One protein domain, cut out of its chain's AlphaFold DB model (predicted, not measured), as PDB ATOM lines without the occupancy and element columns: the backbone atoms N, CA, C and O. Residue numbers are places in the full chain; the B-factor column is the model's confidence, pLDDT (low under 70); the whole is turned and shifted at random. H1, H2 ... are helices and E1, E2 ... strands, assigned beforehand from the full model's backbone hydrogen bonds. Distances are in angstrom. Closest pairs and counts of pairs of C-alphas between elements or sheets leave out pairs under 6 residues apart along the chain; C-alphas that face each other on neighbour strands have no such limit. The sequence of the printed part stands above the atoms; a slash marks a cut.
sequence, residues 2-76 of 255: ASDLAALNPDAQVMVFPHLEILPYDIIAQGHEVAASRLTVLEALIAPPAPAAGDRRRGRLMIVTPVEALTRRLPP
ATOM      1  N   ALA A   2     205.227 208.747 197.352       81.88
ATOM      2  CA  ALA A   2     203.802 208.452 197.109       81.88
ATOM      3  C   ALA A   2     203.298 208.977 195.747       81.88
ATOM      4  O   ALA A   2     202.686 208.223 194.997       81.88
ATOM      5  N   SER A   3     203.643 210.224 195.397       81.62
ATOM      6  CA  SER A   3     203.338 210.811 194.080       81.62
ATOM      7  C   SER A   3     203.941 209.997 192.926       81.62
ATOM      8  O   SER A   3     203.238 209.626 191.989       81.62
ATOM      9  N   ASP A   4     205.218 209.617 193.038       87.50
ATOM     10  CA  ASP A   4     205.901 208.809 192.018       87.50
ATOM     11  C   ASP A   4     205.253 207.426 191.864       87.50
ATOM     12  O   ASP A   4     205.053 206.944 190.752       87.50
ATOM     13  N   LEU A   5     204.876 206.789 192.979       85.25
ATOM     14  CA  LEU A   5     204.219 205.483 192.967       85.25
ATOM     15  C   LEU A   5     202.834 205.555 192.315       85.25
ATOM     16  O   LEU A   5     202.485 204.646 191.564       85.25
ATOM     17  N   ALA A   6     202.082 206.631 192.564       85.06
ATOM     18  CA  ALA A   6     200.794 206.883 191.924       85.06
ATOM     19  C   ALA A   6     200.952 207.100 190.412       85.06
ATOM     20  O   ALA A   6     200.227 206.494 189.627       85.06
ATOM     21  N   ALA A   7     201.953 207.880 189.995       84.56
ATOM     22  CA  ALA A   7     202.259 208.096 188.581       84.56
ATOM     23  C   ALA A   7     202.652 206.794 187.855       84.56
ATOM     24  O   ALA A   7     202.280 206.588 186.701       84.56
ATOM     25  N   LEU A   8     203.375 205.896 188.534       87.94
ATOM     26  CA  LEU A   8     203.792 204.597 187.990       87.94
ATOM     27  C   LEU A   8     202.690 203.526 188.030       87.94
ATOM     28  O   LEU A   8     202.795 202.521 187.327       87.94
ATOM     29  N   ASN A   9     201.650 203.712 188.847       82.88
ATOM     30  CA  ASN A   9     200.564 202.751 189.039       82.88
ATOM     31  C   ASN A   9     199.198 203.457 188.961       82.88
ATOM     32  O   ASN A   9     198.493 203.520 189.966       82.88
ATOM     33  N   PRO A  10     198.789 203.952 187.781       80.31
ATOM     34  CA  PRO A  10     197.568 204.750 187.634       80.31
ATOM     35  C   PRO A  10     196.271 204.004 187.999       80.31
ATOM     36  O   PRO A  10     195.256 204.636 188.274       80.31
ATOM     37  N   ASP A  11     196.296 202.667 188.028       80.25
ATOM     38  CA  ASP A  11     195.157 201.830 188.437       80.25
ATOM     39  C   ASP A  11     195.155 201.483 189.940       80.25
ATOM     40  O   ASP A  11     194.219 200.845 190.436       80.25
ATOM     41  N   ALA A  12     196.208 201.859 190.674       82.81
ATOM     42  CA  ALA A  12     196.316 201.641 192.108       82.81
ATOM     43  C   ALA A  12     195.856 202.876 192.882       82.81
ATOM     44  O   ALA A  12     196.157 204.014 192.529       82.81
ATOM     45  N   GLN A  13     195.176 202.638 193.997       85.94
ATOM     46  CA  GLN A  13     194.915 203.684 194.968       85.94
ATOM     47  C   GLN A  13     196.132 203.784 195.883       85.94
ATOM     48  O   GLN A  13     196.385 202.885 196.687       85.94
ATOM     49  N   VAL A  14     196.908 204.855 195.735       89.62
ATOM     50  CA  VAL A  14     198.077 205.111 196.580       89.62
ATOM     51  C   VAL A  14     197.678 206.041 197.717       89.62
ATOM     52  O   VAL A  14     197.187 207.140 197.480       89.62
ATOM     53  N   MET A  15     197.899 205.598 198.950       92.06
ATOM     54  CA  MET A  15     197.574 206.340 200.164       92.06
ATOM     55  C   MET A  15     198.796 206.430 201.072       92.06
ATOM     56  O   MET A  15     199.692 205.585 201.017       92.06
ATOM     57  N   VAL A  16     198.836 207.457 201.914       93.38
ATOM     58  CA  VAL A  16     199.917 207.657 202.880       93.38
ATOM     59  C   VAL A  16     199.380 207.368 204.273       93.38
ATOM     60  O   VAL A  16     198.319 207.855 204.636       93.38
ATOM     61  N   PHE A  17     200.110 206.571 205.048       93.75
ATOM     62  CA  PHE A  17     199.857 206.373 206.472       93.75
ATOM     63  C   PHE A  17     201.009 207.020 207.247       93.75
ATOM     64  O   PHE A  17     202.038 206.366 207.456       93.75
ATOM     65  N   PRO A  18     200.910 208.317 207.589       92.19
ATOM     66  CA  PRO A  18     202.001 209.048 208.225       92.19
ATOM     67  C   PRO A  18     202.238 208.581 209.665       92.19
ATOM     68  O   PRO A  18     201.389 207.928 210.277       92.19
ATOM     69  N   HIS A  19     203.399 208.925 210.224       88.62
ATOM     70  CA  HIS A  19     203.634 208.787 211.660       88.62
ATOM     71  C   HIS A  19     202.743 209.760 212.440       88.62
ATOM     72  O   HIS A  19     202.480 210.867 211.979       88.62
ATOM     73  N   LEU A  20     202.269 209.329 213.611       79.69
ATOM     74  CA  LEU A  20     201.515 210.185 214.519       79.69
ATOM     75  C   LEU A  20     202.503 210.898 215.449       79.69
ATOM     76  O   LEU A  20     202.949 210.307 216.433       79.69
ATOM     77  N   GLU A  21     202.861 212.140 215.123       68.44
ATOM     78  CA  GLU A  21     203.680 212.981 215.999       68.44
ATOM     79  C   GLU A  21     202.808 213.616 217.091       68.44
ATOM     80  O   GLU A  21     201.864 214.349 216.803       68.44
ATOM     81  N   ILE A  22     203.125 213.344 218.361       58.56
ATOM     82  CA  ILE A  22     202.516 214.037 219.506       58.56
ATOM     83  C   ILE A  22     203.399 215.250 219.805       58.56
ATOM     84  O   ILE A  22     204.408 215.133 220.501       58.56
ATOM     85  N   LEU A  23     203.058 216.403 219.238       49.75
ATOM     86  CA  LEU A  23     203.843 217.626 219.394       49.75
ATOM     87  C   LEU A  23     203.229 218.553 220.476       49.75
ATOM     88  O   LEU A  23     202.005 218.678 220.552       49.75
ATOM     89  N   PRO A  24     204.042 219.201 221.336       39.59
ATOM     90  CA  PRO A  24     203.555 220.130 222.356       39.59
ATOM     91  C   PRO A  24     203.307 221.543 221.794       39.59
ATOM     92  O   PRO A  24     204.249 222.186 221.345       39.59
ATOM     93  N   TYR A  25     202.062 222.023 221.941       39.19
ATOM     94  CA  TYR A  25     201.526 223.344 221.548       39.19
ATOM     95  C   TYR A  25     201.568 223.670 220.028       39.19
ATOM     96  O   TYR A  25     202.548 223.401 219.348       39.19
ATOM     97  N   ASP A  26     200.465 224.260 219.525       39.00
ATOM     98  CA  ASP A  26     200.203 224.814 218.164       39.00
ATOM     99  C   ASP A  26     199.733 223.896 216.999       39.00
ATOM    100  O   ASP A  26     199.976 224.197 215.831       39.00
ATOM    101  N   ILE A  27     199.070 222.752 217.257       44.00
ATOM    102  CA  ILE A  27     199.009 221.637 216.268       44.00
ATOM    103  C   ILE A  27     197.623 220.963 216.207       44.00
ATOM    104  O   ILE A  27     197.495 219.761 216.011       44.00
ATOM    105  N   ILE A  28     196.536 221.725 216.357       48.22
ATOM    106  CA  ILE A  28     195.184 221.154 216.188       48.22
ATOM    107  C   ILE A  28     194.922 220.866 214.696       48.22
ATOM    108  O   ILE A  28     194.587 219.744 214.327       48.22
ATOM    109  N   ALA A  29     195.185 221.837 213.810       45.41
ATOM    110  CA  ALA A  29     194.945 221.693 212.368       45.41
ATOM    111  C   ALA A  29     195.881 220.675 211.683       45.41
ATOM    112  O   ALA A  29     195.421 219.849 210.898       45.41
ATOM    113  N   GLN A  30     197.181 220.684 212.011       48.41
ATOM    114  CA  GLN A  30     198.123 219.675 211.503       48.41
ATOM    115  C   GLN A  30     197.844 218.283 212.090       48.41
ATOM    116  O   GLN A  30     197.986 217.281 211.387       48.41
ATOM    117  N   GLY A  31     197.375 218.214 213.341       66.06
ATOM    118  CA  GLY A  31     196.897 216.974 213.947       66.06
ATOM    119  C   GLY A  31     195.712 216.376 213.184       66.06
ATOM    120  O   GLY A  31     195.698 215.172 212.938       66.06
ATOM    121  N   HIS A  32     194.767 217.209 212.735       74.69
ATOM    122  CA  HIS A  32     193.609 216.756 211.958       74.69
ATOM    123  C   HIS A  32     194.000 216.220 210.578       74.69
ATOM    124  O   HIS A  32     193.446 215.209 210.164       74.69
ATOM    125  N   GLU A  33     194.967 216.825 209.881       82.25
ATOM    126  CA  GLU A  33     195.427 216.321 208.575       82.25
ATOM    127  C   GLU A  33     196.122 214.955 208.705       82.25
ATOM    128  O   GLU A  33     195.826 214.019 207.956       82.25
ATOM    129  N   VAL A  34     197.002 214.803 209.702       87.69
ATOM    130  CA  VAL A  34     197.673 213.527 209.994       87.69
ATOM    131  C   VAL A  34     196.655 212.463 210.409       87.69
ATOM    132  O   VAL A  34     196.678 211.357 209.863       87.69
ATOM    133  N   ALA A  35     195.740 212.792 211.325       87.50
ATOM    134  CA  ALA A  35     194.679 211.887 211.763       87.50
ATOM    135  C   ALA A  35     193.753 211.497 210.603       87.50
ATOM    136  O   ALA A  35     193.495 210.314 210.406       87.50
ATOM    137  N   ALA A  36     193.324 212.453 209.777       90.56
ATOM    138  CA  ALA A  36     192.510 212.204 208.592       90.56
ATOM    139  C   ALA A  36     193.215 211.266 207.610       90.56
ATOM    140  O   ALA A  36     192.625 210.281 207.170       90.56
ATOM    141  N   SER A  37     194.489 211.518 207.299       92.25
ATOM    142  CA  SER A  37     195.282 210.672 206.399       92.25
ATOM    143  C   SER A  37     195.349 209.227 206.906       92.25
ATOM    144  O   SER A  37     195.087 208.279 206.159       92.25
ATOM    145  N   ARG A  38     195.609 209.057 208.207       93.31
ATOM    146  CA  ARG A  38     195.675 207.744 208.856       93.31
ATOM    147  C   ARG A  38     194.316 207.047 208.891       93.31
ATOM    148  O   ARG A  38     194.229 205.896 208.465       93.31
ATOM    149  N   LEU A  39     193.260 207.737 209.319       92.38
ATOM    150  CA  LEU A  39     191.895 207.210 209.337       92.38
ATOM    151  C   LEU A  39     191.437 206.811 207.936       92.38
ATOM    152  O   LEU A  39     190.907 205.722 207.781       92.38
ATOM    153  N   THR A  40     191.734 207.603 206.903       93.19
ATOM    154  CA  THR A  40     191.364 207.272 205.516       93.19
ATOM    155  C   THR A  40     191.971 205.928 205.094       93.19
ATOM    156  O   THR A  40     191.296 205.105 204.476       93.19
ATOM    157  N   VAL A  41     193.230 205.655 205.457       93.00
ATOM    158  CA  VAL A  41     193.861 204.348 205.195       93.00
ATOM    159  C   VAL A  41     193.157 203.222 205.954       93.00
ATOM    160  O   VAL A  41     192.926 202.159 205.380       93.00
ATOM    161  N   LEU A  42     192.804 203.433 207.224       91.69
ATOM    162  CA  LEU A  42     192.094 202.432 208.024       91.69
ATOM    163  C   LEU A  42     190.686 202.164 207.476       91.69
ATOM    164  O   LEU A  42     190.298 201.003 207.367       91.69
ATOM    165  N   GLU A  43     189.964 203.201 207.046       91.44
ATOM    166  CA  GLU A  43     188.684 203.076 206.340       91.44
ATOM    167  C   GLU A  43     188.832 202.205 205.091       91.44
ATOM    168  O   GLU A  43     188.077 201.251 204.918       91.44
ATOM    169  N   ALA A  44     189.841 202.471 204.254       89.69
ATOM    170  CA  ALA A  44     190.092 201.704 203.034       89.69
ATOM    171  C   ALA A  44     190.498 200.243 203.307       89.69
ATOM    172  O   ALA A  44     190.278 199.373 202.464       89.69
ATOM    173  N   LEU A  45     191.082 199.948 204.471       87.62
ATOM    174  CA  LEU A  45     191.374 198.575 204.896       87.62
ATOM    175  C   LEU A  45     190.119 197.846 205.399       87.62
ATOM    176  O   LEU A  45     189.956 196.656 205.126       87.62
ATOM    177  N   ILE A  46     189.231 198.547 206.109       86.12
ATOM    178  CA  ILE A  46     187.979 197.997 206.656       86.12
ATOM    179  C   ILE A  46     186.936 197.792 205.553       86.12
ATOM    180  O   ILE A  46     186.292 196.745 205.482       86.12
ATOM    181  N   ALA A  47     186.773 198.791 204.690       83.19
ATOM    182  CA  ALA A  47     185.830 198.817 203.586       83.19
ATOM    183  C   ALA A  47     186.580 199.185 202.294       83.19
ATOM    184  O   ALA A  47     186.563 200.342 201.869       83.19
ATOM    185  N   PRO A  48     187.248 198.204 201.655       77.19
ATOM    186  CA  PRO A  48     187.984 198.446 200.426       77.19
ATOM    187  C   PRO A  48     187.078 199.057 199.358       77.19
ATOM    188  O   PRO A  48     185.956 198.572 199.164       77.19
ATOM    189  N   PRO A  49     187.541 200.092 198.638       66.94
ATOM    190  CA  PRO A  49     186.746 200.685 197.581       66.94
ATOM    191  C   PRO A  49     186.396 199.628 196.538       66.94
ATOM    192  O   PRO A  49     187.236 198.822 196.125       66.94
ATOM    193  N   ALA A  50     185.130 199.626 196.121       62.34
ATOM    194  CA  ALA A  50     184.663 198.694 195.112       62.34
ATOM    195  C   ALA A  50     185.462 198.906 193.812       62.34
ATOM    196  O   ALA A  50     185.604 200.050 193.367       62.34
ATOM    197  N   PRO A  51     185.975 197.834 193.180       59.25
ATOM    198  CA  PRO A  51     186.614 197.963 191.882       59.25
ATOM    199  C   PRO A  51     185.601 198.539 190.891       59.25
ATOM    200  O   PRO A  51     184.443 198.110 190.853       59.25
ATOM    201  N   ALA A  52     186.023 199.513 190.083       54.25
ATOM    202  CA  ALA A  52     185.195 200.013 188.992       54.25
ATOM    203  C   ALA A  52     184.778 198.827 188.103       54.25
ATOM    204  O   ALA A  52     185.607 197.975 187.768       54.25
ATOM    205  N   ALA A  53     183.486 198.744 187.775       51.69
ATOM    206  CA  ALA A  53     182.903 197.589 187.099       51.69
ATOM    207  C   ALA A  53     183.724 197.184 185.860       51.69
ATOM    208  O   ALA A  53     183.864 197.958 184.916       51.69
ATOM    209  N   GLY A  54     184.260 195.959 185.877       53.31
ATOM    210  CA  GLY A  54     184.963 195.354 184.742       53.31
ATOM    211  C   GLY A  54     186.488 195.281 184.845       53.31
ATOM    212  O   GLY A  54     187.085 194.568 184.041       53.31
ATOM    213  N   ASP A  55     187.128 195.912 185.836       55.66
ATOM    214  CA  ASP A  55     188.591 195.901 185.946       55.66
ATOM    215  C   ASP A  55     189.084 195.363 187.299       55.66
ATOM    216  O   ASP A  55     189.019 196.024 188.330       55.66
ATOM    217  N   ARG A  56     189.617 194.134 187.287       53.62
ATOM    218  CA  ARG A  56     190.216 193.475 188.465       53.62
ATOM    219  C   ARG A  56     191.581 194.060 188.862       53.62
ATOM    220  O   ARG A  56     192.132 193.641 189.882       53.62
ATOM    221  N   ARG A  57     192.179 194.939 188.045       51.72
ATOM    222  CA  ARG A  57     193.443 195.633 188.349       51.72
ATOM    223  C   ARG A  57     193.203 196.971 189.047       51.72
ATOM    224  O   ARG A  57     194.001 197.314 189.918       51.72
ATOM    225  N   ARG A  58     192.093 197.649 188.735       52.09
ATOM    226  CA  ARG A  58     191.580 198.795 189.498       52.09
ATOM    227  C   ARG A  58     191.112 198.333 190.872       52.09
ATOM    228  O   ARG A  58     190.206 197.517 190.980       52.09
ATOM    229  N   GLY A  59     191.760 198.831 191.922       58.78
ATOM    230  CA  GLY A  59     191.453 198.459 193.312       58.78
ATOM    231  C   GLY A  59     192.616 197.840 194.087       58.78
ATOM    232  O   GLY A  59     192.420 197.332 195.189       58.78
ATOM    233  N   ARG A  60     193.845 197.873 193.548       75.75
ATOM    234  CA  ARG A  60     195.039 197.628 194.370       75.75
ATOM    235  C   ARG A  60     195.259 198.823 195.291       75.75
ATOM    236  O   ARG A  60     195.581 199.906 194.814       75.75
ATOM    237  N   LEU A  61     195.107 198.604 196.589       84.56
ATOM    238  CA  LEU A  61     195.482 199.567 197.614       84.56
ATOM    239  C   LEU A  61     196.992 199.472 197.867       84.56
ATOM    240  O   LEU A  61     197.512 198.396 198.164       84.56
ATOM    241  N   MET A  62     197.694 200.591 197.728       88.94
ATOM    242  CA  MET A  62     199.110 200.728 198.054       88.94
ATOM    243  C   MET A  62     199.257 201.750 199.174       88.94
ATOM    244  O   MET A  62     198.830 202.893 199.031       88.94
ATOM    245  N   ILE A  63     199.879 201.346 200.279       91.69
ATOM    246  CA  ILE A  63     200.069 202.208 201.446       91.69
ATOM    247  C   ILE A  63     201.550 202.545 201.569       91.69
ATOM    248  O   ILE A  63     202.397 201.656 201.655       91.69
ATOM    249  N   VAL A  64     201.855 203.837 201.588       93.38
ATOM    250  CA  VAL A  64     203.192 204.369 201.847       93.38
ATOM    251  C   VAL A  64     203.259 204.816 203.299       93.38
ATOM    252  O   VAL A  64     202.465 205.647 203.730       93.38
ATOM    253  N   THR A  65     204.198 204.273 204.068       93.88
ATOM    254  CA  THR A  65     204.287 204.536 205.507       93.88
ATOM    255  C   THR A  65     205.736 204.479 205.996       93.88
ATOM    256  O   THR A  65     206.512 203.675 205.467       93.88
ATOM    257  N   PRO A  66     206.139 205.322 206.965       92.88
ATOM    258  CA  PRO A  66     207.433 205.199 207.623       92.88
ATOM    259  C   PRO A  66     207.452 204.000 208.590       92.88
ATOM    260  O   PRO A  66     206.409 203.522 209.048       92.88
ATOM    261  N   VAL A  67     208.645 203.503 208.927       90.94
ATOM    262  CA  VAL A  67     208.821 202.301 209.768       90.94
ATOM    263  C   VAL A  67     208.234 202.500 211.173       90.94
ATOM    264  O   VAL A  67     207.681 201.578 211.776       90.94
ATOM    265  N   GLU A  68     208.284 203.722 211.685       88.00
ATOM    266  CA  GLU A  68     207.751 204.120 212.984       88.00
ATOM    267  C   GLU A  68     206.222 203.996 213.029       88.00
ATOM    268  O   GLU A  68     205.653 203.559 214.028       88.00
ATOM    269  N   ALA A  69     205.536 204.346 211.938       89.19
ATOM    270  CA  ALA A  69     204.089 204.180 211.831       89.19
ATOM    271  C   ALA A  69     203.696 202.703 211.665       89.19
ATOM    272  O   ALA A  69     202.640 202.295 212.148       89.19
ATOM    273  N   LEU A  70     204.563 201.900 211.040       87.94
ATOM    274  CA  LEU A  70     204.362 200.468 210.824       87.94
ATOM    275  C   LEU A  70     204.407 199.654 212.124       87.94
ATOM    276  O   LEU A  70     203.647 198.702 212.282       87.94
ATOM    277  N   THR A  71     205.304 200.015 213.046       86.56
ATOM    278  CA  THR A  71     205.510 199.288 214.315       86.56
ATOM    279  C   THR A  71     204.517 199.681 215.410       86.56
ATOM    280  O   THR A  71     204.376 198.964 216.408       86.56
ATOM    281  N   ARG A  72     203.799 200.795 215.220       87.19
ATOM    282  CA  ARG A  72     202.786 201.286 216.154       87.19
ATOM    283  C   ARG A  72     201.620 200.300 216.277       87.19
ATOM    284  O   ARG A  72     201.164 199.722 215.293       87.19
ATOM    285  N   ARG A  73     201.132 200.131 217.508       89.12
ATOM    286  CA  ARG A  73     199.913 199.370 217.804       89.12
ATOM    287  C   ARG A  73     198.671 200.191 217.456       89.12
ATOM    288  O   ARG A  73     198.611 201.376 217.766       89.12
ATOM    289  N   LEU A  74     197.704 199.530 216.841       90.12
ATOM    290  CA  LEU A  74     196.393 200.037 216.455       90.12
ATOM    291  C   LEU A  74     195.316 199.157 217.096       90.12
ATOM    292  O   LEU A  74     195.609 198.005 217.449       90.12
ATOM    293  N   PRO A  75     194.071 199.645 217.232       89.56
ATOM    294  CA  PRO A  75     192.977 198.759 217.577       89.56
ATOM    295  C   PRO A  75     192.812 197.688 216.494       89.56
ATOM    296  O   PRO A  75     193.109 197.941 215.320       89.56
ATOM    297  N   PRO A  76     192.290 196.510 216.855       88.75
ATOM    298  CA  PRO A  76     191.905 195.502 215.885       88.75
ATOM    299  C   PRO A  76     190.970 196.089 214.811       88.75
ATOM    300  O   PRO A  76     190.061 196.856 215.143       88.75
TER     301      PRO A  76
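Overview. This is residues 2 to 76 of the 255 residues of the protein "UvrB_inter domain-containing protein" of Firmicutes bacterium RBG_13_65_8 (UniProt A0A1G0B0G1). Two short parallel strands, E1 and E2, run side by side as a narrow ribbon, with the small helix H1 on one side of it and the long helix H2 on the other, while H3 and the last residues lie beyond the end of E2. Two long loops make the length of this loose model: one leads from E1 to H2, where residues 24 to 29 stick out, and the other, residues 47 to 59, folds back from H2 to E2 at the opposite end. The printed part has 75 residues, with three named helices and two named strands in the order H1, E1, H2, E2, H3, and its class is mixed, helices and strands. The whole is loose, with a radius of gyration of the C-alphas of 14.4 A, and elongated, with spans of 49 by 29 by 23 A.

Along the chain. H1 is residues 2 to 8, 9.9 A from first to last C-alpha, and begins at C-alpha 2 at (203.802, 208.452, 197.109). E1 is residues 12 to 16, 12.9 A long. H2 is residues 28 to 46, 26.1 A long, from C-alpha 28 at (195.184, 221.154, 216.188) to C-alpha 46 at (187.979, 197.997, 206.656). E2 is residues 60 to 64, 13.0 A long. H3 is residues 67 to 71, 6.4 A long, and ends at C-alpha 71 at (205.510, 199.288, 214.315).

Arrangement. E1 and E2 are parallel neighbours, with 24 degrees between their directions. The C-alphas of Val 14 and Met 62 face each other at 4.7 A; N 15 and O 62 are within hydrogen-bond range at 2.9 A, and so are N 62 and O 13 at 2.8 A. E1, H2 and E2 form a strand-helix-strand unit, two parallel neighbour strands with a helix between them along the chain, and its crossover is right-handed. The closest C-alphas of H1 and E1 are those of Ala 6 and Val 14, 5.7 A apart. The closest of E1 and H2 are those of Val 16 and Ser 37, 6.6 A apart. The closest of H2 and E2 are those of Val 41 and Ile 63, 7.6 A apart. H1 is apart from H2 and from H3, and H3 is apart from E1 and from H2. In H1, H2 and H3 every O i to N i+4 pair is within hydrogen-bond range.

Size, cuts and confidence. The two C-alphas farthest apart, those of Tyr 25 and Gly 54, are 49.1 A apart. The printed part has no cut. The links from E1 to H2, 11 residues, and from H2 to E2, 13 residues, are long; those from H1 to E1 and from E2 to H3 are tight. The mean pLDDT of the printed part is 77.4, and 22 residues are under 70: residues 21 to 31, of which 28 to 31 belong to H2, and residues 49 to 59.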